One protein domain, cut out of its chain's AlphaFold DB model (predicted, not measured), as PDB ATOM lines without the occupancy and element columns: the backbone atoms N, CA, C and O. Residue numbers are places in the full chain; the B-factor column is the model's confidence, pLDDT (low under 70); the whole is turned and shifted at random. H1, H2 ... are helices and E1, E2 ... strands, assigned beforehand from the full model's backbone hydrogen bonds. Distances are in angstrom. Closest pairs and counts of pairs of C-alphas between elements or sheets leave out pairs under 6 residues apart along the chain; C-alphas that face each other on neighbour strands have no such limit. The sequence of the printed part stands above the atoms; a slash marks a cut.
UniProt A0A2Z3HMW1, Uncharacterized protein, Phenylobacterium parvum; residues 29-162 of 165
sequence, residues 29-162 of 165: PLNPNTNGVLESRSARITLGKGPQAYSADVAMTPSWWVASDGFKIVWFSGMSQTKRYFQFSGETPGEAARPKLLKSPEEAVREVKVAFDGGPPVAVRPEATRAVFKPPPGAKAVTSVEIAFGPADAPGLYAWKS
ATOM      1  N   PRO A  29     167.019 158.397 131.995       94.88
ATOM      2  CA  PRO A  29     165.713 158.036 132.534       94.88
ATOM      3  C   PRO A  29     165.819 157.029 133.684       94.88
ATOM      4  O   PRO A  29     166.541 156.038 133.587       94.88
ATOM      5  N   LEU A  30     165.030 157.217 134.744       95.62
ATOM      6  CA  LEU A  30     164.939 156.293 135.883       95.62
ATOM      7  C   LEU A  30     163.942 155.150 135.642       95.62
ATOM      8  O   LEU A  30     163.148 154.790 136.512       95.62
ATOM      9  N   ASN A  31     163.981 154.560 134.448       94.06
ATOM     10  CA  ASN A  31     163.129 153.426 134.104       94.06
ATOM     11  C   ASN A  31     163.652 152.152 134.795       94.06
ATOM     12  O   ASN A  31     164.839 151.843 134.649       94.06
ATOM     13  N   PRO A  32     162.814 151.386 135.520       92.38
ATOM     14  CA  PRO A  32     163.262 150.181 136.217       92.38
ATOM     15  C   PRO A  32     163.972 149.182 135.294       92.38
ATOM     16  O   PRO A  32     163.530 148.949 134.171       92.38
ATOM     17  N   ASN A  33     165.037 148.551 135.796       92.50
ATOM     18  CA  ASN A  33     165.820 147.513 135.109       92.50
ATOM     19  C   ASN A  33     166.491 147.967 133.802       92.50
ATOM     20  O   ASN A  33     166.762 147.147 132.924       92.50
ATOM     21  N   THR A  34     166.786 149.259 133.671       94.81
ATOM     22  CA  THR A  34     167.551 149.793 132.539       94.81
ATOM     23  C   THR A  34     169.013 150.010 132.906       94.81
ATOM     24  O   THR A  34     169.374 150.151 134.075       94.81
ATOM     25  N   ASN A  35     169.884 149.997 131.903       95.62
ATOM     26  CA  ASN A  35     171.293 150.316 132.068       95.62
ATOM     27  C   ASN A  35     171.857 150.928 130.785       95.62
ATOM     28  O   ASN A  35     171.244 150.853 129.719       95.62
ATOM     29  N   GLY A  36     173.039 151.511 130.906       94.31
ATOM     30  CA  GLY A  36     173.793 152.026 129.781       94.31
ATOM     31  C   GLY A  36     175.203 152.421 130.183       94.31
ATOM     32  O   GLY A  36     175.697 152.072 131.259       94.31
ATOM     33  N   VAL A  37     175.852 153.152 129.286       93.69
ATOM     34  CA  VAL A  37     177.239 153.597 129.416       93.69
ATOM     35  C   VAL A  37     177.272 155.110 129.249       93.69
ATOM     36  O   VAL A  37     176.598 155.643 128.367       93.69
ATOM     37  N   LEU A  38     178.005 155.812 130.115       94.62
ATOM     38  CA  LEU A  38     178.280 157.231 129.918       94.62
ATOM     39  C   LEU A  38     179.355 157.392 128.846       94.62
ATOM     40  O   LEU A  38     180.295 156.604 128.776       94.62
ATOM     41  N   GLU A  39     179.228 158.432 128.028       92.81
ATOM     42  CA  GLU A  39     180.261 158.801 127.060       92.81
ATOM     43  C   GLU A  39     181.622 158.961 127.755       92.81
ATOM     44  O   GLU A  39     181.692 159.501 128.860       92.81
ATOM     45  N   SER A  40     182.701 158.533 127.101       94.06
ATOM     46  CA  SER A  40     184.050 158.713 127.633       94.06
ATOM     47  C   SER A  40     184.356 160.193 127.872       94.06
ATOM     48  O   SER A  40     184.144 161.041 127.003       94.06
ATOM     49  N   ARG A  41     184.882 160.514 129.053       94.81
ATOM     50  CA  ARG A  41     185.418 161.840 129.384       94.81
ATOM     51  C   ARG A  41     186.852 161.677 129.845       94.81
ATOM     52  O   ARG A  41     187.152 160.717 130.544       94.81
ATOM     53  N   SER A  42     187.722 162.611 129.482       93.81
ATOM     54  CA  SER A  42     189.139 162.564 129.847       93.81
ATOM     55  C   SER A  42     189.509 163.738 130.735       93.81
ATOM     56  O   SER A  42     189.072 164.862 130.498       93.81
ATOM     57  N   ALA A  43     190.358 163.478 131.723       94.00
ATOM     58  CA  ALA A  43     191.010 164.508 132.514       94.00
ATOM     59  C   ALA A  43     192.495 164.176 132.651       94.00
ATOM     60  O   ALA A  43     192.878 163.004 132.721       94.00
ATOM     61  N   ARG A  44     193.331 165.213 132.713       93.56
ATOM     62  CA  ARG A  44     194.746 165.044 133.034       93.56
ATOM     63  C   ARG A  44     194.913 164.962 134.542       93.56
ATOM     64  O   ARG A  44     194.517 165.876 135.263       93.56
ATOM     65  N   ILE A  45     195.523 163.885 135.013       94.00
ATOM     66  CA  ILE A  45     195.785 163.644 136.430       94.00
ATOM     67  C   ILE A  45     197.279 163.794 136.676       94.00
ATOM     68  O   ILE A  45     198.087 163.256 135.922       94.00
ATOM     69  N   THR A  46     197.644 164.516 137.736       92.44
ATOM     70  CA  THR A  46     199.038 164.694 138.167       92.44
ATOM     71  C   THR A  46     199.178 164.257 139.620       92.44
ATOM     72  O   THR A  46     198.391 164.672 140.465       92.44
ATOM     73  N   LEU A  47     200.161 163.401 139.913       90.81
ATOM     74  CA  LEU A  47     200.469 162.915 141.257       90.81
ATOM     75  C   LEU A  47     201.905 163.278 141.622       90.81
ATOM     76  O   LEU A  47     202.844 162.957 140.893       90.81
ATOM     77  N   GLY A  48     202.072 163.889 142.794       87.38
ATOM     78  CA  GLY A  48     203.363 164.390 143.257       87.38
ATOM     79  C   GLY A  48     203.678 165.790 142.726       87.38
ATOM     80  O   GLY A  48     202.828 166.468 142.151       87.38
ATOM     81  N   LYS A  49     204.906 166.251 142.977       84.94
ATOM     82  CA  LYS A  49     205.388 167.588 142.602       84.94
ATOM     83  C   LYS A  49     206.807 167.505 142.045       84.94
ATOM     84  O   LYS A  49     207.570 166.611 142.408       84.94
ATOM     85  N   GLY A  50     207.170 168.480 141.214       83.12
ATOM     86  CA  GLY A  50     208.515 168.601 140.653       83.12
ATOM     87  C   GLY A  50     208.832 167.550 139.577       83.12
ATOM     88  O   GLY A  50     207.917 166.941 139.027       83.12
ATOM     89  N   PRO A  51     210.119 167.316 139.271       80.75
ATOM     90  CA  PRO A  51     210.550 166.454 138.161       80.75
ATOM     91  C   PRO A  51     210.140 164.979 138.277       80.75
ATOM     92  O   PRO A  51     210.203 164.248 137.297       80.75
ATOM     93  N   GLN A  52     209.745 164.539 139.474       83.75
ATOM     94  CA  GLN A  52     209.292 163.173 139.762       83.75
ATOM     95  C   GLN A  52     207.761 163.041 139.724       83.75
ATOM     96  O   GLN A  52     207.227 161.981 140.050       83.75
ATOM     97  N   ALA A  53     207.037 164.115 139.386       91.62
ATOM     98  CA  ALA A  53     205.589 164.059 139.270       91.62
ATOM     99  C   ALA A  53     205.193 163.109 138.137       91.62
ATOM    100  O   ALA A  53     205.688 163.207 137.013       91.62
ATOM    101  N   TYR A  54     204.265 162.211 138.438       94.31
ATOM    102  CA  TYR A  54     203.633 161.387 137.424       94.31
ATOM    103  C   TYR A  54     202.436 162.144 136.853       94.31
ATOM    104  O   TYR A  54     201.619 162.661 137.616       94.31
ATOM    105  N   SER A  55     202.289 162.170 135.530       94.44
ATOM    106  CA  SER A  55     201.076 162.673 134.884       94.44
ATOM    107  C   SER A  55     200.580 161.727 133.801       94.44
ATOM    108  O   SER A  55     201.376 161.065 133.141       94.44
ATOM    109  N   ALA A  56     199.264 161.661 133.633       95.75
ATOM    110  CA  ALA A  56     198.617 160.889 132.581       95.75
ATOM    111  C   ALA A  56     197.281 161.524 132.209       95.75
ATOM    112  O   ALA A  56     196.607 162.108 133.061       95.75
ATOM    113  N   ASP A  57     196.886 161.357 130.956       96.06
ATOM    114  CA  ASP A  57     195.515 161.578 130.536       96.06
ATOM    115  C   ASP A  57     194.732 160.300 130.849       96.06
ATOM    116  O   ASP A  57     195.117 159.195 130.459       96.06
ATOM    117  N   VAL A  58     193.663 160.440 131.627       95.75
ATOM    118  CA  VAL A  58     192.843 159.310 132.061       95.75
ATOM    119  C   VAL A  58     191.451 159.493 131.492       95.75
ATOM    120  O   VAL A  58     190.733 160.411 131.890       95.75
ATOM    121  N   ALA A  59     191.072 158.630 130.557       95.69
ATOM    122  CA  ALA A  59     189.720 158.556 130.030       95.69
ATOM    123  C   ALA A  59     188.869 157.634 130.909       95.69
ATOM    124  O   ALA A  59     189.303 156.533 131.259       95.69
ATOM    125  N   MET A  60     187.667 158.086 131.262       95.38
ATOM    126  CA  MET A  60     186.717 157.382 132.114       95.38
ATOM    127  C   MET A  60     185.394 157.161 131.379       95.38
ATOM    128  O   MET A  60     184.777 158.117 130.907       95.38
ATOM    129  N   THR A  61     184.941 155.908 131.351       95.00
ATOM    130  CA  THR A  61     183.715 155.465 130.666       95.00
ATOM    131  C   THR A  61     182.876 154.607 131.621       95.00
ATOM    132  O   THR A  61     182.863 153.380 131.501       95.00
ATOM    133  N   PRO A  62     182.232 155.199 132.642       95.06
ATOM    134  CA  PRO A  62     181.460 154.443 133.622       95.06
ATOM    135  C   PRO A  62     180.131 153.946 133.032       95.06
ATOM    136  O   PRO A  62     179.564 154.544 132.116       95.06
ATOM    137  N   SER A  63     179.590 152.879 133.610       95.06
ATOM    138  CA  SER A  63     178.234 152.402 133.327       95.06
ATOM    139  C   SER A  63     177.236 152.954 134.340       95.06
ATOM    140  O   SER A  63     177.592 153.236 135.484       95.06
ATOM    141  N   TRP A  64     175.966 153.053 133.955       96.25
ATOM    142  CA  TRP A  64     174.875 153.441 134.849       96.25
ATOM    143  C   TRP A  64     173.753 152.412 134.828       96.25
ATOM    144  O   TRP A  64     173.445 151.852 133.775       96.25
ATOM    145  N   TRP A  65     173.198 152.091 135.994       95.56
ATOM    146  CA  TRP A  65     172.181 151.048 136.155       95.56
ATOM    147  C   TRP A  65     171.022 151.593 136.996       95.56
ATOM    148  O   TRP A  65     171.250 152.221 138.031       95.56
ATOM    149  N   VAL A  66     169.787 151.311 136.592       96.25
ATOM    150  CA  VAL A  66     168.575 151.537 137.385       96.25
ATOM    151  C   VAL A  66     168.071 150.174 137.844       96.25
ATOM    152  O   VAL A  66     167.567 149.382 137.048       96.25
ATOM    153  N   ALA A  67     168.228 149.882 139.129       91.12
ATOM    154  CA  ALA A  67     167.817 148.629 139.750       91.12
ATOM    155  C   ALA A  67     166.782 148.888 140.855       91.12
ATOM    156  O   ALA A  67     166.514 150.033 141.219       91.12
ATOM    157  N   SER A  68     166.192 147.823 141.403       87.38
ATOM    158  CA  SER A  68     165.182 147.921 142.468       87.38
ATOM    159  C   SER A  68     165.684 148.624 143.735       87.38
ATOM    160  O   SER A  68     164.890 149.203 144.470       87.38
ATOM    161  N   ASP A  69     166.994 148.601 143.982       87.94
ATOM    162  CA  ASP A  69     167.661 149.243 145.115       87.94
ATOM    163  C   ASP A  69     168.173 150.664 144.815       87.94
ATOM    164  O   ASP A  69     168.718 151.313 145.710       87.94
ATOM    165  N   GLY A  70     167.976 151.172 143.592       93.31
ATOM    166  CA  GLY A  70     168.244 152.562 143.225       93.31
ATOM    167  C   GLY A  70     169.026 152.749 141.924       93.31
ATOM    168  O   GLY A  70     169.178 151.841 141.103       93.31
ATOM    169  N   PHE A  71     169.528 153.970 141.748       96.50
ATOM    170  CA  PHE A  71     170.401 154.350 140.642       96.50
ATOM    171  C   PHE A  71     171.862 154.094 141.009       96.50
ATOM    172  O   PHE A  71     172.285 154.366 142.134       96.50
ATOM    173  N   LYS A  72     172.651 153.583 140.066       95.56
ATOM    174  CA  LYS A  72     174.053 153.233 140.295       95.56
ATOM    175  C   LYS A  72     174.935 153.802 139.206       95.56
ATOM    176  O   LYS A  72     174.605 153.676 138.033       95.56
ATOM    177  N   ILE A  73     176.092 154.314 139.607       96.06
ATOM    178  CA  ILE A  73     177.234 154.547 138.721       96.06
ATOM    179  C   ILE A  73     178.264 153.461 139.020       96.06
ATOM    180  O   ILE A  73     178.596 153.242 140.182       96.06
ATOM    181  N   VAL A  74     178.734 152.760 137.992       93.75
ATOM    182  CA  VAL A  74     179.607 151.583 138.091       93.75
ATOM    183  C   VAL A  74     180.861 151.816 137.255       93.75
ATOM    184  O   VAL A  74     180.770 152.147 136.077       93.75
ATOM    185  N   TRP A  75     182.032 151.608 137.850       90.75
ATOM    186  CA  TRP A  75     183.337 151.750 137.182       90.75
ATOM    187  C   TRP A  75     184.252 150.546 137.420       90.75
ATOM    188  O   TRP A  75     185.439 150.578 137.107       90.75
ATOM    189  N   PHE A  76     183.712 149.470 137.991       82.88
ATOM    190  CA  PHE A  76     184.442 148.231 138.186       82.88
ATOM    191  C   PHE A  76     183.502 147.029 138.143       82.88
ATOM    192  O   PHE A  76     182.450 147.004 138.781       82.88
ATOM    193  N   SER A  77     183.921 145.991 137.423       72.94
ATOM    194  CA  SER A  77     183.216 144.708 137.346       72.94
ATOM    195  C   SER A  77     184.201 143.533 137.248       72.94
ATOM    196  O   SER A  77     183.992 142.603 136.472       72.94
ATOM    197  N   GLY A  78     185.309 143.614 137.995       74.06
ATOM    198  CA  GLY A  78     186.427 142.667 137.972       74.06
ATOM    199  C   GLY A  78     187.672 143.220 137.269       74.06
ATOM    200  O   GLY A  78     187.581 144.086 136.393       74.06
ATOM    201  N   MET A  79     188.852 142.693 137.623       65.31
ATOM    202  CA  MET A  79     190.148 143.179 137.115       65.31
ATOM    203  C   MET A  79     190.246 143.147 135.580       65.31
ATOM    204  O   MET A  79     190.737 144.094 134.970       65.31
ATOM    205  N   SER A  80     189.715 142.103 134.931       68.81
ATOM    206  CA  SER A  80     189.713 141.986 133.462       68.81
ATOM    207  C   SER A  80     188.847 143.043 132.768       68.81
ATOM    208  O   SER A  80     189.113 143.393 131.620       68.81
ATOM    209  N   GLN A  81     187.846 143.581 133.469       73.38
ATOM    210  CA  GLN A  81     186.899 144.564 132.940       73.38
ATOM    211  C   GLN A  81     187.237 146.000 133.335       73.38
ATOM    212  O   GLN A  81     186.718 146.930 132.732       73.38
ATOM    213  N   THR A  82     188.132 146.200 134.303       74.44
ATOM    214  CA  THR A  82     188.503 147.536 134.806       74.44
ATOM    215  C   THR A  82     189.078 148.421 133.698       74.44
ATOM    216  O   THR A  82     188.753 149.601 133.600       74.44
ATOM    217  N   LYS A  83     189.826 147.813 132.767       77.69
ATOM    218  CA  LYS A  83     190.370 148.467 131.565       77.69
ATOM    219  C   LYS A  83     189.303 149.022 130.611       77.69
ATOM    220  O   LYS A  83     189.628 149.799 129.722       77.69
ATOM    221  N   ARG A  84     188.039 148.602 130.751       82.19
ATOM    222  CA  ARG A  84     186.920 149.151 129.970       82.19
ATOM    223  C   ARG A  84     186.444 150.491 130.521       82.19
ATOM    224  O   ARG A  84     185.959 151.311 129.751       82.19
ATOM    225  N   TYR A  85     186.593 150.698 131.829       90.12
ATOM    226  CA  TYR A  85     186.144 151.907 132.511       90.12
ATOM    227  C   TYR A  85     187.226 152.980 132.563       90.12
ATOM    228  O   TYR A  85     186.882 154.154 132.554       90.12
ATOM    229  N   PHE A  86     188.504 152.589 132.591       93.12
ATOM    230  CA  PHE A  86     189.641 153.507 132.661       93.12
ATOM    231  C   PHE A  86     190.662 153.205 131.569       93.12
ATOM    232  O   PHE A  86     191.146 152.075 131.462       93.12
ATOM    233  N   GLN A  87     191.034 154.226 130.801       93.81
ATOM    234  CA  GLN A  87     192.116 154.156 129.825       93.81
ATOM    235  C   GLN A  87     193.149 155.233 130.138       93.81
ATOM    236  O   GLN A  87     192.803 156.400 130.298       93.81
ATOM    237  N   PHE A  88     194.411 154.826 130.233       94.12
ATOM    238  CA  PHE A  88     195.540 155.716 130.478       94.12
ATOM    239  C   PHE A  88     196.269 155.983 129.164       94.12
ATOM    240  O   PHE A  88     196.506 155.060 128.383       94.12
ATOM    241  N   SER A  89     196.620 157.240 128.923       95.69
ATOM    242  CA  SER A  89     197.455 157.669 127.803       95.69
ATOM    243  C   SER A  89     198.310 158.873 128.207       95.69
ATOM    244  O   SER A  89     198.167 159.418 129.304       95.69
ATOM    245  N   GLY A  90     199.270 159.256 127.357       95.50
ATOM    246  CA  GLY A  90     200.126 160.421 127.618       95.50
ATOM    247  C   GLY A  90     200.947 160.321 128.913       95.50
ATOM    248  O   GLY A  90     201.266 161.345 129.519       95.50
ATOM    249  N   GLU A  91     201.249 159.098 129.364       96.38
ATOM    250  CA  GLU A  91     201.901 158.844 130.649       96.38
ATOM    251  C   GLU A  91     203.332 159.387 130.663       96.38
ATOM    252  O   GLU A  91     204.161 159.030 129.829       96.38
ATOM    253  N   THR A  92     203.636 160.229 131.647       94.62
ATOM    254  CA  THR A  92     204.969 160.790 131.889       94.62
ATOM    255  C   THR A  92     205.338 160.552 133.355       94.62
ATOM    256  O   THR A  92     204.559 160.952 134.223       94.62
ATOM    257  N   PRO A  93     206.481 159.907 133.666       93.25
ATOM    258  CA  PRO A  93     207.554 159.493 132.749       93.25
ATOM    259  C   PRO A  93     207.304 158.165 132.001       93.25
ATOM    260  O   PRO A  93     208.153 157.741 131.224       93.25
ATOM    261  N   GLY A  94     206.167 157.504 132.221       94.25
ATOM    262  CA  GLY A  94     205.759 156.289 131.505       94.25
ATOM    263  C   GLY A  94     205.070 155.269 132.414       94.25
ATOM    264  O   GLY A  94     205.087 155.405 133.638       94.25
ATOM    265  N   GLU A  95     204.495 154.219 131.821       92.31
ATOM    266  CA  GLU A  95     203.671 153.223 132.532       92.31
ATOM    267  C   GLU A  95     204.413 152.501 133.668       92.31
ATOM    268  O   GLU A  95     203.841 152.242 134.730       92.31
ATOM    269  N   ALA A  96     205.711 152.232 133.503       92.00
ATOM    270  CA  ALA A  96     206.521 151.593 134.542       92.00
ATOM    271  C   ALA A  96     206.572 152.414 135.848       92.00
ATOM    272  O   ALA A  96     206.663 151.844 136.937       92.00
ATOM    273  N   ALA A  97     206.460 153.742 135.743       92.38
ATOM    274  CA  ALA A  97     206.453 154.663 136.873       92.38
ATOM    275  C   ALA A  97     205.044 154.941 137.427       92.38
ATOM    276  O   ALA A  97     204.904 155.764 138.334       92.38
ATOM    277  N   ARG A  98     203.997 154.276 136.912       93.00
ATOM    278  CA  ARG A  98     202.614 154.514 137.339       93.00
ATOM    279  C   ARG A  98     202.462 154.291 138.855       93.00
ATOM    280  O   ARG A  98     202.738 153.187 139.340       93.00
ATOM    281  N   PRO A  99     201.997 155.297 139.623       91.62
ATOM    282  CA  PRO A  99     201.799 155.168 141.062       91.62
ATOM    283  C   PRO A  99     200.806 154.061 141.418       91.62
ATOM    284  O   PRO A  99     199.865 153.801 140.669       91.62
ATOM    285  N   LYS A 100     200.960 153.453 142.606       90.69
ATOM    286  CA  LYS A 100     200.090 152.359 143.088       90.69
ATOM    287  C   LYS A 100     198.598 152.702 142.987       90.69
ATOM    288  O   LYS A 100     197.829 151.876 142.518       90.69
ATOM    289  N   LEU A 101     198.226 153.935 143.342       88.69
ATOM    290  CA  LEU A 101     196.846 154.426 143.263       88.69
ATOM    291  C   LEU A 101     196.233 154.286 141.857       88.69
ATOM    292  O   LEU A 101     195.046 154.036 141.731       88.69
ATOM    293  N   LEU A 102     197.033 154.435 140.800       90.38
ATOM    294  CA  LEU A 102     196.565 154.342 139.413       90.38
ATOM    295  C   LEU A 102     196.740 152.939 138.809       90.38
ATOM    296  O   LEU A 102     196.311 152.701 137.682       90.38
ATOM    297  N   LYS A 103     197.354 152.000 139.541       89.19
ATOM    298  CA  LYS A 103     197.360 150.570 139.179       89.19
ATOM    299  C   LYS A 103     196.037 149.886 139.540       89.19
ATOM    300  O   LYS A 103     195.663 148.941 138.851       89.19
ATOM    301  N   SER A 104     195.334 150.416 140.542       88.12
ATOM    302  CA  SER A 104     193.967 150.048 140.937       88.12
ATOM    303  C   SER A 104     193.050 151.274 140.807       88.12
ATOM    304  O   SER A 104     192.671 151.874 141.815       88.12
ATOM    305  N   PRO A 105     192.760 151.741 139.576       89.56
ATOM    306  CA  PRO A 105     192.071 153.013 139.345       89.56
ATOM    307  C   PRO A 105     190.677 153.097 139.986       89.56
ATOM    308  O   PRO A 105     190.216 154.186 140.314       89.56
ATOM    309  N   GLU A 106     190.013 151.972 140.222       89.12
ATOM    310  CA  GLU A 106     188.749 151.905 140.951       89.12
ATOM    311  C   GLU A 106     188.845 152.461 142.380       89.12
ATOM    312  O   GLU A 106     187.894 153.087 142.847       89.12
ATOM    313  N   GLU A 107     190.004 152.324 143.034       88.62
ATOM    314  CA  GLU A 107     190.284 152.876 144.369       88.62
ATOM    315  C   GLU A 107     190.586 154.383 144.327       88.62
ATOM    316  O   GLU A 107     190.603 155.066 145.356       88.62
ATOM    317  N   ALA A 108     190.848 154.924 143.134       91.38
ATOM    318  CA  ALA A 108     191.116 156.340 142.931       91.38
ATOM    319  C   ALA A 108     189.839 157.169 142.738       91.38
ATOM    320  O   ALA A 108     189.931 158.398 142.721       91.38
ATOM    321  N   VAL A 109     188.660 156.544 142.635       94.25
ATOM    322  CA  VAL A 109     187.372 157.252 142.651       94.25
ATOM    323  C   VAL A 109     187.068 157.720 144.075       94.25
ATOM    324  O   VAL A 109     186.935 156.918 144.996       94.25
ATOM    325  N   ARG A 110     186.971 159.037 144.271       93.50
ATOM    326  CA  ARG A 110     186.851 159.670 145.598       93.50
ATOM    327  C   ARG A 110     185.422 159.989 145.983       93.50
ATOM    328  O   ARG A 110     185.024 159.799 147.129       93.50
ATOM    329  N   GLU A 111     184.674 160.516 145.030       95.81
ATOM    330  CA  GLU A 111     183.321 160.997 145.242       95.81
ATOM    331  C   GLU A 111     182.573 160.953 143.919       95.81
ATOM    332  O   GLU A 111     183.131 161.262 142.864       95.81
ATOM    333  N   VAL A 112     181.304 160.570 143.991       97.19
ATOM    334  CA  VAL A 112     180.375 160.639 142.871       97.19
ATOM    335  C   VAL A 112     179.216 161.524 143.285       97.19
ATOM    336  O   VAL A 112     178.639 161.327 144.357       97.19
ATOM    337  N   LYS A 113     178.862 162.485 142.436       97.62
ATOM    338  CA  LYS A 113     177.705 163.354 142.624       97.62
ATOM    339  C   LYS A 113     176.691 163.123 141.523       97.62
ATOM    340  O   LYS A 113     177.062 162.964 140.364       97.62
ATOM    341  N   VAL A 114     175.419 163.124 141.894       97.12
ATOM    342  CA  VAL A 114     174.304 162.934 140.966       97.12
ATOM    343  C   VAL A 114     173.215 163.951 141.267       97.12
ATOM    344  O   VAL A 114     172.768 164.041 142.410       97.12
ATOM    345  N   ALA A 115     172.762 164.689 140.253       96.50
ATOM    346  CA  ALA A 115     171.562 165.520 140.346       96.50
ATOM    347  C   ALA A 115     170.371 164.839 139.665       96.50
ATOM    348  O   ALA A 115     170.475 164.358 138.531       96.50
ATOM    349  N   PHE A 116     169.224 164.855 140.339       95.25
ATOM    350  CA  PHE A 116     167.954 164.350 139.820       95.25
ATOM    351  C   PHE A 116     167.076 165.521 139.383       95.25
ATOM    352  O   PHE A 116     166.916 166.469 140.149       95.25
ATOM    353  N   ASP A 117     166.544 165.464 138.160       93.00
ATOM    354  CA  ASP A 117     165.619 166.459 137.591       93.00
ATOM    355  C   ASP A 117     166.058 167.936 137.757       93.00
ATOM    356  O   ASP A 117     165.242 168.818 138.013       93.00
ATOM    357  N   GLY A 118     167.360 168.221 137.642       88.38
ATOM    358  CA  GLY A 118     167.933 169.565 137.796       88.38
ATOM    359  C   GLY A 118     168.043 170.070 139.241       88.38
ATOM    360  O   GLY A 118     168.431 171.217 139.454       88.38
ATOM    361  N   GLY A 119     167.713 169.239 140.233       90.31
ATOM    362  CA  GLY A 119     167.834 169.560 141.653       90.31
ATOM    363  C   GLY A 119     169.282 169.599 142.170       90.31
ATOM    364  O   GLY A 119     170.234 169.379 141.418       90.31
ATOM    365  N   PRO A 120     169.478 169.860 143.476       93.12
ATOM    366  CA  PRO A 120     170.808 169.865 144.076       93.12
ATOM    367  C   PRO A 120     171.465 168.474 143.993       93.12
ATOM    368  O   PRO A 120     170.784 167.459 144.176       93.12
ATOM    369  N   PRO A 121     172.786 168.400 143.748       94.81
ATOM    370  CA  PRO A 121     173.478 167.128 143.632       94.81
ATOM    371  C   PRO A 121     173.582 166.409 144.982       94.81
ATOM    372  O   PRO A 121     173.950 166.996 145.999       94.81
ATOM    373  N   VAL A 122     173.329 165.103 144.966       96.25
ATOM    374  CA  VAL A 122     173.598 164.185 146.076       96.25
ATOM    375  C   VAL A 122     174.990 163.600 145.884       96.25
ATOM    376  O   VAL A 122     175.291 163.086 144.810       96.25
ATOM    377  N   ALA A 123     175.834 163.665 146.914       96.31
ATOM    378  CA  ALA A 123     177.198 163.144 146.889       96.31
ATOM    379  C   ALA A 123     177.303 161.818 147.653       96.31
ATOM    380  O   ALA A 123     176.742 161.667 148.738       96.31
ATOM    381  N   VAL A 124     178.063 160.875 147.104       94.25
ATOM    382  CA  VAL A 124     178.405 159.601 147.743       94.25
ATOM    383  C   VAL A 124     179.909 159.385 147.636       94.25
ATOM    384  O   VAL A 124     180.486 159.508 146.555       94.25
ATOM    385  N   ARG A 125     180.537 159.004 148.753       90.56
ATOM    386  CA  ARG A 125     181.887 158.431 148.763       90.56
ATOM    387  C   ARG A 125     181.763 156.920 148.585       90.56
ATOM    388  O   ARG A 125     181.204 156.269 149.465       90.56
ATOM    389  N   PRO A 126     182.190 156.363 147.448       82.12
ATOM    390  CA  PRO A 126     181.983 154.951 147.180       82.12
ATOM    391  C   PRO A 126     182.969 154.074 147.950       82.12
ATOM    392  O   PRO A 126     184.120 154.447 148.151       82.12
ATOM    393  N   GLU A 127     182.520 152.883 148.344       65.69
ATOM    394  CA  GLU A 127     183.338 151.952 149.134       65.69
ATOM    395  C   GLU A 127     184.236 151.042 148.278       65.69
ATOM    396  O   GLU A 127     185.225 150.539 148.800       65.69
ATOM    397  N   ALA A 128     183.943 150.842 146.980       68.25
ATOM    398  CA  ALA A 128     184.881 150.177 146.058       68.25
ATOM    399  C   ALA A 128     184.525 150.331 144.564       68.25
ATOM    400  O   ALA A 128     185.279 150.900 143.785       68.25
ATOM    401  N   THR A 129     183.381 149.793 144.126       85.06
ATOM    402  CA  THR A 129     183.172 149.459 142.695       85.06
ATOM    403  C   THR A 129     182.041 150.224 142.015       85.06
ATOM    404  O   THR A 129     181.869 150.164 140.792       85.06
ATOM    405  N   ARG A 130     181.236 150.912 142.824       91.12
ATOM    406  CA  ARG A 130     180.037 151.632 142.411       91.12
ATOM    407  C   ARG A 130     179.628 152.655 143.459       91.12
ATOM    408  O   ARG A 130     179.879 152.464 144.648       91.12
ATOM    409  N   ALA A 131     178.917 153.681 143.016       94.12
ATOM    410  CA  ALA A 131     178.163 154.587 143.866       94.12
ATOM    411  C   ALA A 131     176.677 154.269 143.706       94.12
ATOM    412  O   ALA A 131     176.199 154.105 142.583       94.12
ATOM    413  N   VAL A 132     175.965 154.157 144.826       94.56
ATOM    414  CA  VAL A 132     174.533 153.843 144.859       94.56
ATOM    415  C   VAL A 132     173.783 155.054 145.389       94.56
ATOM    416  O   VAL A 132     174.121 155.587 146.442       94.56
ATOM    417  N   PHE A 133     172.749 155.459 144.666       95.81
ATOM    418  CA  PHE A 133     171.900 156.592 144.987       95.81
ATOM    419  C   PHE A 133     170.460 156.119 145.099       95.81
ATOM    420  O   PHE A 133     169.970 155.376 144.247       95.81
ATOM    421  N   LYS A 134     169.761 156.596 146.128       95.31
ATOM    422  CA  LYS A 134     168.307 156.471 146.220       95.31
ATOM    423  C   LYS A 134     167.697 157.703 145.554       95.31
ATOM    424  O   LYS A 134     167.880 158.795 146.096       95.31
ATOM    425  N   PRO A 135     167.022 157.570 144.399       94.44
ATOM    426  CA  PRO A 135     166.351 158.708 143.793       94.44
ATOM    427  C   PRO A 135     165.294 159.277 144.753       94.44
ATOM    428  O   PRO A 135     164.609 158.494 145.422       94.44
ATOM    429  N   PRO A 136     165.137 160.609 144.836       93.94
ATOM    430  CA  PRO A 136     164.037 161.216 145.573       93.94
ATOM    431  C   PRO A 136     162.675 160.698 145.077       93.94
ATOM    432  O   PRO A 136     162.536 160.383 143.889       93.94
ATOM    433  N   PRO A 137     161.644 160.624 145.939       93.38
ATOM    434  CA  PRO A 137     160.304 160.249 145.508       93.38
ATOM    435  C   PRO A 137     159.825 161.112 144.336       93.38
ATOM    436  O   PRO A 137     159.891 162.336 144.385       93.38
ATOM    437  N   GLY A 138     159.336 160.462 143.279       92.56
ATOM    438  CA  GLY A 138     158.830 161.141 142.085       92.56
ATOM    439  C   GLY A 138     159.890 161.526 141.050       92.56
ATOM    440  O   GLY A 138     159.486 161.891 139.944       92.56
ATOM    441  N   ALA A 139     161.186 161.375 141.353       95.06
ATOM    442  CA  ALA A 139     162.255 161.699 140.416       95.06
ATOM    443  C   ALA A 139     162.132 160.908 139.102       95.06
ATOM    444  O   ALA A 139     161.773 159.725 139.112       95.06
ATOM    445  N   LYS A 140     162.415 161.553 137.966       95.25
ATOM    446  CA  LYS A 140     162.230 160.979 136.621       95.25
ATOM    447  C   LYS A 140     163.538 160.693 135.909       95.25
ATOM    448  O   LYS A 140     163.621 159.691 135.196       95.25
ATOM    449  N   ALA A 141     164.546 161.531 136.106       95.31
ATOM    450  CA  ALA A 141     165.822 161.387 135.434       95.31
ATOM    451  C   ALA A 141     167.002 161.854 136.287       95.31
ATOM    452  O   ALA A 141     166.893 162.726 137.149       95.31
ATOM    453  N   VAL A 142     168.171 161.298 135.981       96.44
ATOM    454  CA  VAL A 142     169.457 161.890 136.346       96.44
ATOM    455  C   VAL A 142     169.843 162.906 135.277       96.44
ATOM    456  O   VAL A 142     169.788 162.617 134.086       96.44
ATOM    457  N   THR A 143     170.237 164.095 135.717       95.25
ATOM    458  CA  THR A 143     170.517 165.272 134.868       95.25
ATOM    459  C   THR A 143     171.946 165.785 135.015       95.25
ATOM    460  O   THR A 143     172.412 166.581 134.195       95.25
ATOM    461  N   SER A 144     172.671 165.292 136.021       96.06
ATOM    462  CA  SER A 144     174.121 165.399 136.079       96.06
ATOM    463  C   SER A 144     174.750 164.191 136.763       96.06
ATOM    464  O   SER A 144     174.165 163.589 137.666       96.06
ATOM    465  N   VAL A 145     175.959 163.857 136.324       97.38
ATOM    466  CA  VAL A 145     176.879 162.947 137.000       97.38
ATOM    467  C   VAL A 145     178.227 163.648 137.068       97.38
ATOM    468  O   VAL A 145     178.729 164.126 136.053       97.38
ATOM    469  N   GLU A 146     178.828 163.690 138.248       96.81
ATOM    470  CA  GLU A 146     180.200 164.154 138.431       96.81
ATOM    471  C   GLU A 146     181.000 163.103 139.188       96.81
ATOM    472  O   GLU A 146     180.506 162.516 140.151       96.81
ATOM    473  N   ILE A 147     182.235 162.858 138.761       96.94
ATOM    474  CA  ILE A 147     183.134 161.897 139.398       96.94
ATOM    475  C   ILE A 147     184.458 162.590 139.690       96.94
ATOM    476  O   ILE A 147     185.126 163.088 138.782       96.94
ATOM    477  N   ALA A 148     184.840 162.602 140.964       95.94
ATOM    478  CA  ALA A 148     186.158 163.019 141.414       95.94
ATOM    479  C   ALA A 148     187.102 161.808 141.417       95.94
ATOM    480  O   ALA A 148     186.818 160.797 142.064       95.94
ATOM    481  N   PHE A 149     188.229 161.907 140.715       94.94
ATOM    482  CA  PHE A 149     189.175 160.808 140.521       94.94
ATOM    483  C   PHE A 149     190.625 161.265 140.705       94.94
ATOM    484  O   PHE A 149     191.021 162.322 140.218       94.94
ATOM    485  N   GLY A 150     191.443 160.447 141.364       92.44
ATOM    486  CA  GLY A 150     192.879 160.678 141.521       92.44
ATOM    487  C   GLY A 150     193.298 160.975 142.968       92.44
ATOM    488  O   GLY A 150     192.778 160.353 143.904       92.44
ATOM    489  N   PRO A 151     194.304 161.839 143.195       89.19
ATOM    490  CA  PRO A 151     194.827 162.093 144.535       89.19
ATOM    491  C   PRO A 151     193.803 162.843 145.407       89.19
ATOM    492  O   PRO A 151     192.928 163.538 144.899       89.19
ATOM    493  N   ALA A 152     193.864 162.643 146.726       86.12
ATOM    494  CA  ALA A 152     192.835 163.130 147.653       86.12
ATOM    495  C   ALA A 152     192.842 164.659 147.839       86.12
ATOM    496  O   ALA A 152     191.806 165.242 148.143       86.12
ATOM    497  N   ASP A 153     193.998 165.294 147.666       86.19
ATOM    498  CA  ASP A 153     194.217 166.734 147.809       86.19
ATOM    499  C   ASP A 153     193.862 167.530 146.544       86.19
ATOM    500  O   ASP A 153     193.523 168.707 146.639       86.19
ATOM    501  N   ALA A 154     193.916 166.897 145.369       87.62
ATOM    502  CA  ALA A 154     193.616 167.533 144.087       87.62
ATOM    503  C   ALA A 154     193.053 166.526 143.061       87.62
ATOM    504  O   ALA A 154     193.733 166.189 142.086       87.62
ATOM    505  N   PRO A 155     191.830 166.003 143.261       91.94
ATOM    506  CA  PRO A 155     191.233 165.077 142.309       91.94
ATOM    507  C   PRO A 155     190.881 165.786 140.994       91.94
ATOM    508  O   PRO A 155     190.413 166.925 140.986       91.94
ATOM    509  N   GLY A 156     191.051 165.085 139.873       92.38
ATOM    510  CA  GLY A 156     190.469 165.485 138.597       92.38
ATOM    511  C   GLY A 156     188.953 165.287 138.604       92.38
ATOM    512  O   GLY A 156     188.444 164.380 139.267       92.38
ATOM    513  N   LEU A 157     188.237 166.131 137.860       94.69
ATOM    514  CA  LEU A 157     186.777 166.117 137.796       94.69
ATOM    515  C   LEU A 157     186.294 165.702 136.406       94.69
ATOM    516  O   LEU A 157     186.664 166.306 135.400       94.69
ATOM    517  N   TYR A 158     185.417 164.707 136.378       95.94
ATOM    518  CA  TYR A 158     184.709 164.234 135.193       95.94
ATOM    519  C   TYR A 158     183.249 164.638 135.339       95.94
ATOM    520  O   TYR A 158     182.648 164.322 136.362       95.94
ATOM    521  N   ALA A 159     182.681 165.334 134.354       94.56
ATOM    522  CA  ALA A 159     181.315 165.840 134.436       94.56
ATOM    523  C   ALA A 159     180.510 165.508 133.178       94.56
ATOM    524  O   ALA A 159     180.909 165.833 132.058       94.56
ATOM    525  N   TRP A 160     179.334 164.925 133.395       94.31
ATOM    526  CA  TRP A 160     178.267 164.767 132.417       94.31
ATOM    527  C   TRP A 160     177.091 165.595 132.903       94.31
ATOM    528  O   TRP A 160     176.519 165.309 133.952       94.31
ATOM    529  N   LYS A 161     176.753 166.656 132.183       89.25
ATOM    530  CA  LYS A 161     175.665 167.557 132.558       89.25
ATOM    531  C   LYS A 161     174.993 168.098 131.319       89.25
ATOM    532  O   LYS A 161     175.625 168.224 130.270       89.25
ATOM    533  N   SER A 162     173.716 168.431 131.457       69.88
ATOM    534  CA  SER A 162     173.049 169.235 130.442       69.88
ATOM    535  C   SER A 162     173.758 170.589 130.349       69.88
ATOM    536  O   SER A 162     174.175 171.113 131.390       69.88
TER     537      SER A 162
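AT A GLANCE: This is residues 29 to 162 of the 165 residues of an uncharacterized protein of Phenylobacterium parvum (UniProt A0A2Z3HMW1). Picture an elongated sandwich of strands: the sheet E8 E7 E10 E11 makes one layer, and two smaller stretches of sheet make the other, E1 E4 E5 E9 over one part of it and E2 E3 E6 over another, where E3 runs on into E4. Three short helices, H1, H2 and H3, edge the sheet E2 E3 E6. The printed part has 134 residues, in the order E1 E2 E3 E4 E5 H1 E6 H2 H3 E7 E8 E9 E10 E11; each sheet is antiparallel throughout and the class is mostly strand. It is compact, with a radius of gyration of the C-alphas of 15.5 A, and spans 52 by 30 by 24 A.

HOW THE PARTS SIT: Begin with E1, residues 35 to 37, beside E4, residues 63 to 67, where N 36 and O 64 are 2.9 A apart. E5, residues 70 to 74, forms a hairpin with E4, N 65 to O 72 at 2.9 A, and E9, residues 130 to 133, is the far edge strand, N 73 to O 131 at 3.0 A. E2, residues 41 to 47, and E3, residues 54 to 60, are a hairpin, N 43 to O 58 at 3.1 A; E6, residues 86 to 92, is on the other side of E3, N 57 to O 89 at 2.9 A. This sheet is strongly twisted. H1, residues 79 to 85, H2, residues 100 to 103, and H3, residues 105 to 108, only graze it, H3 only just with 5 pairs of C-alphas within 10 A. H1 has 0 of 3 O i to N i+4 pairs within hydrogen-bond range and 3 of 4 O i to N i+3 pairs; H2 and H3 are too short for the former. E7, residues 109 to 116, and E8, residues 122 to 124, form a hairpin, N 112 to O 124 at 2.9 A. E10, residues 141 to 149, pairs with E7, N 113 to O 146 at 2.8 A, and makes a hairpin with E11, residues 156 to 161, N 147 to O 158 at 2.8 A. Their sheet is face to face with E1 E4 E5 E9, best planes 19 degrees apart, and with E2 E3 E6, 35 degrees apart: a stack of sheets, face to face in turn.

IN THESE COORDINATES: Find C-alpha 35 at (171.293, 150.316, 132.068), where E1 begins. E2 runs 19.2 A, E3 18.2 A, E7 20.9 A and E10 23.9 A. E11 ends at C-alpha 161, (175.665, 167.557, 132.558).

THE WHOLE: The C-alphas of Pro 51 and Gly 138 are the farthest apart, 52.1 A. The printed part has no cut, and no link is long. Mean pLDDT of the printed part is 91.2; residues 79 to 80, 127 to 128 and 162 are under 70.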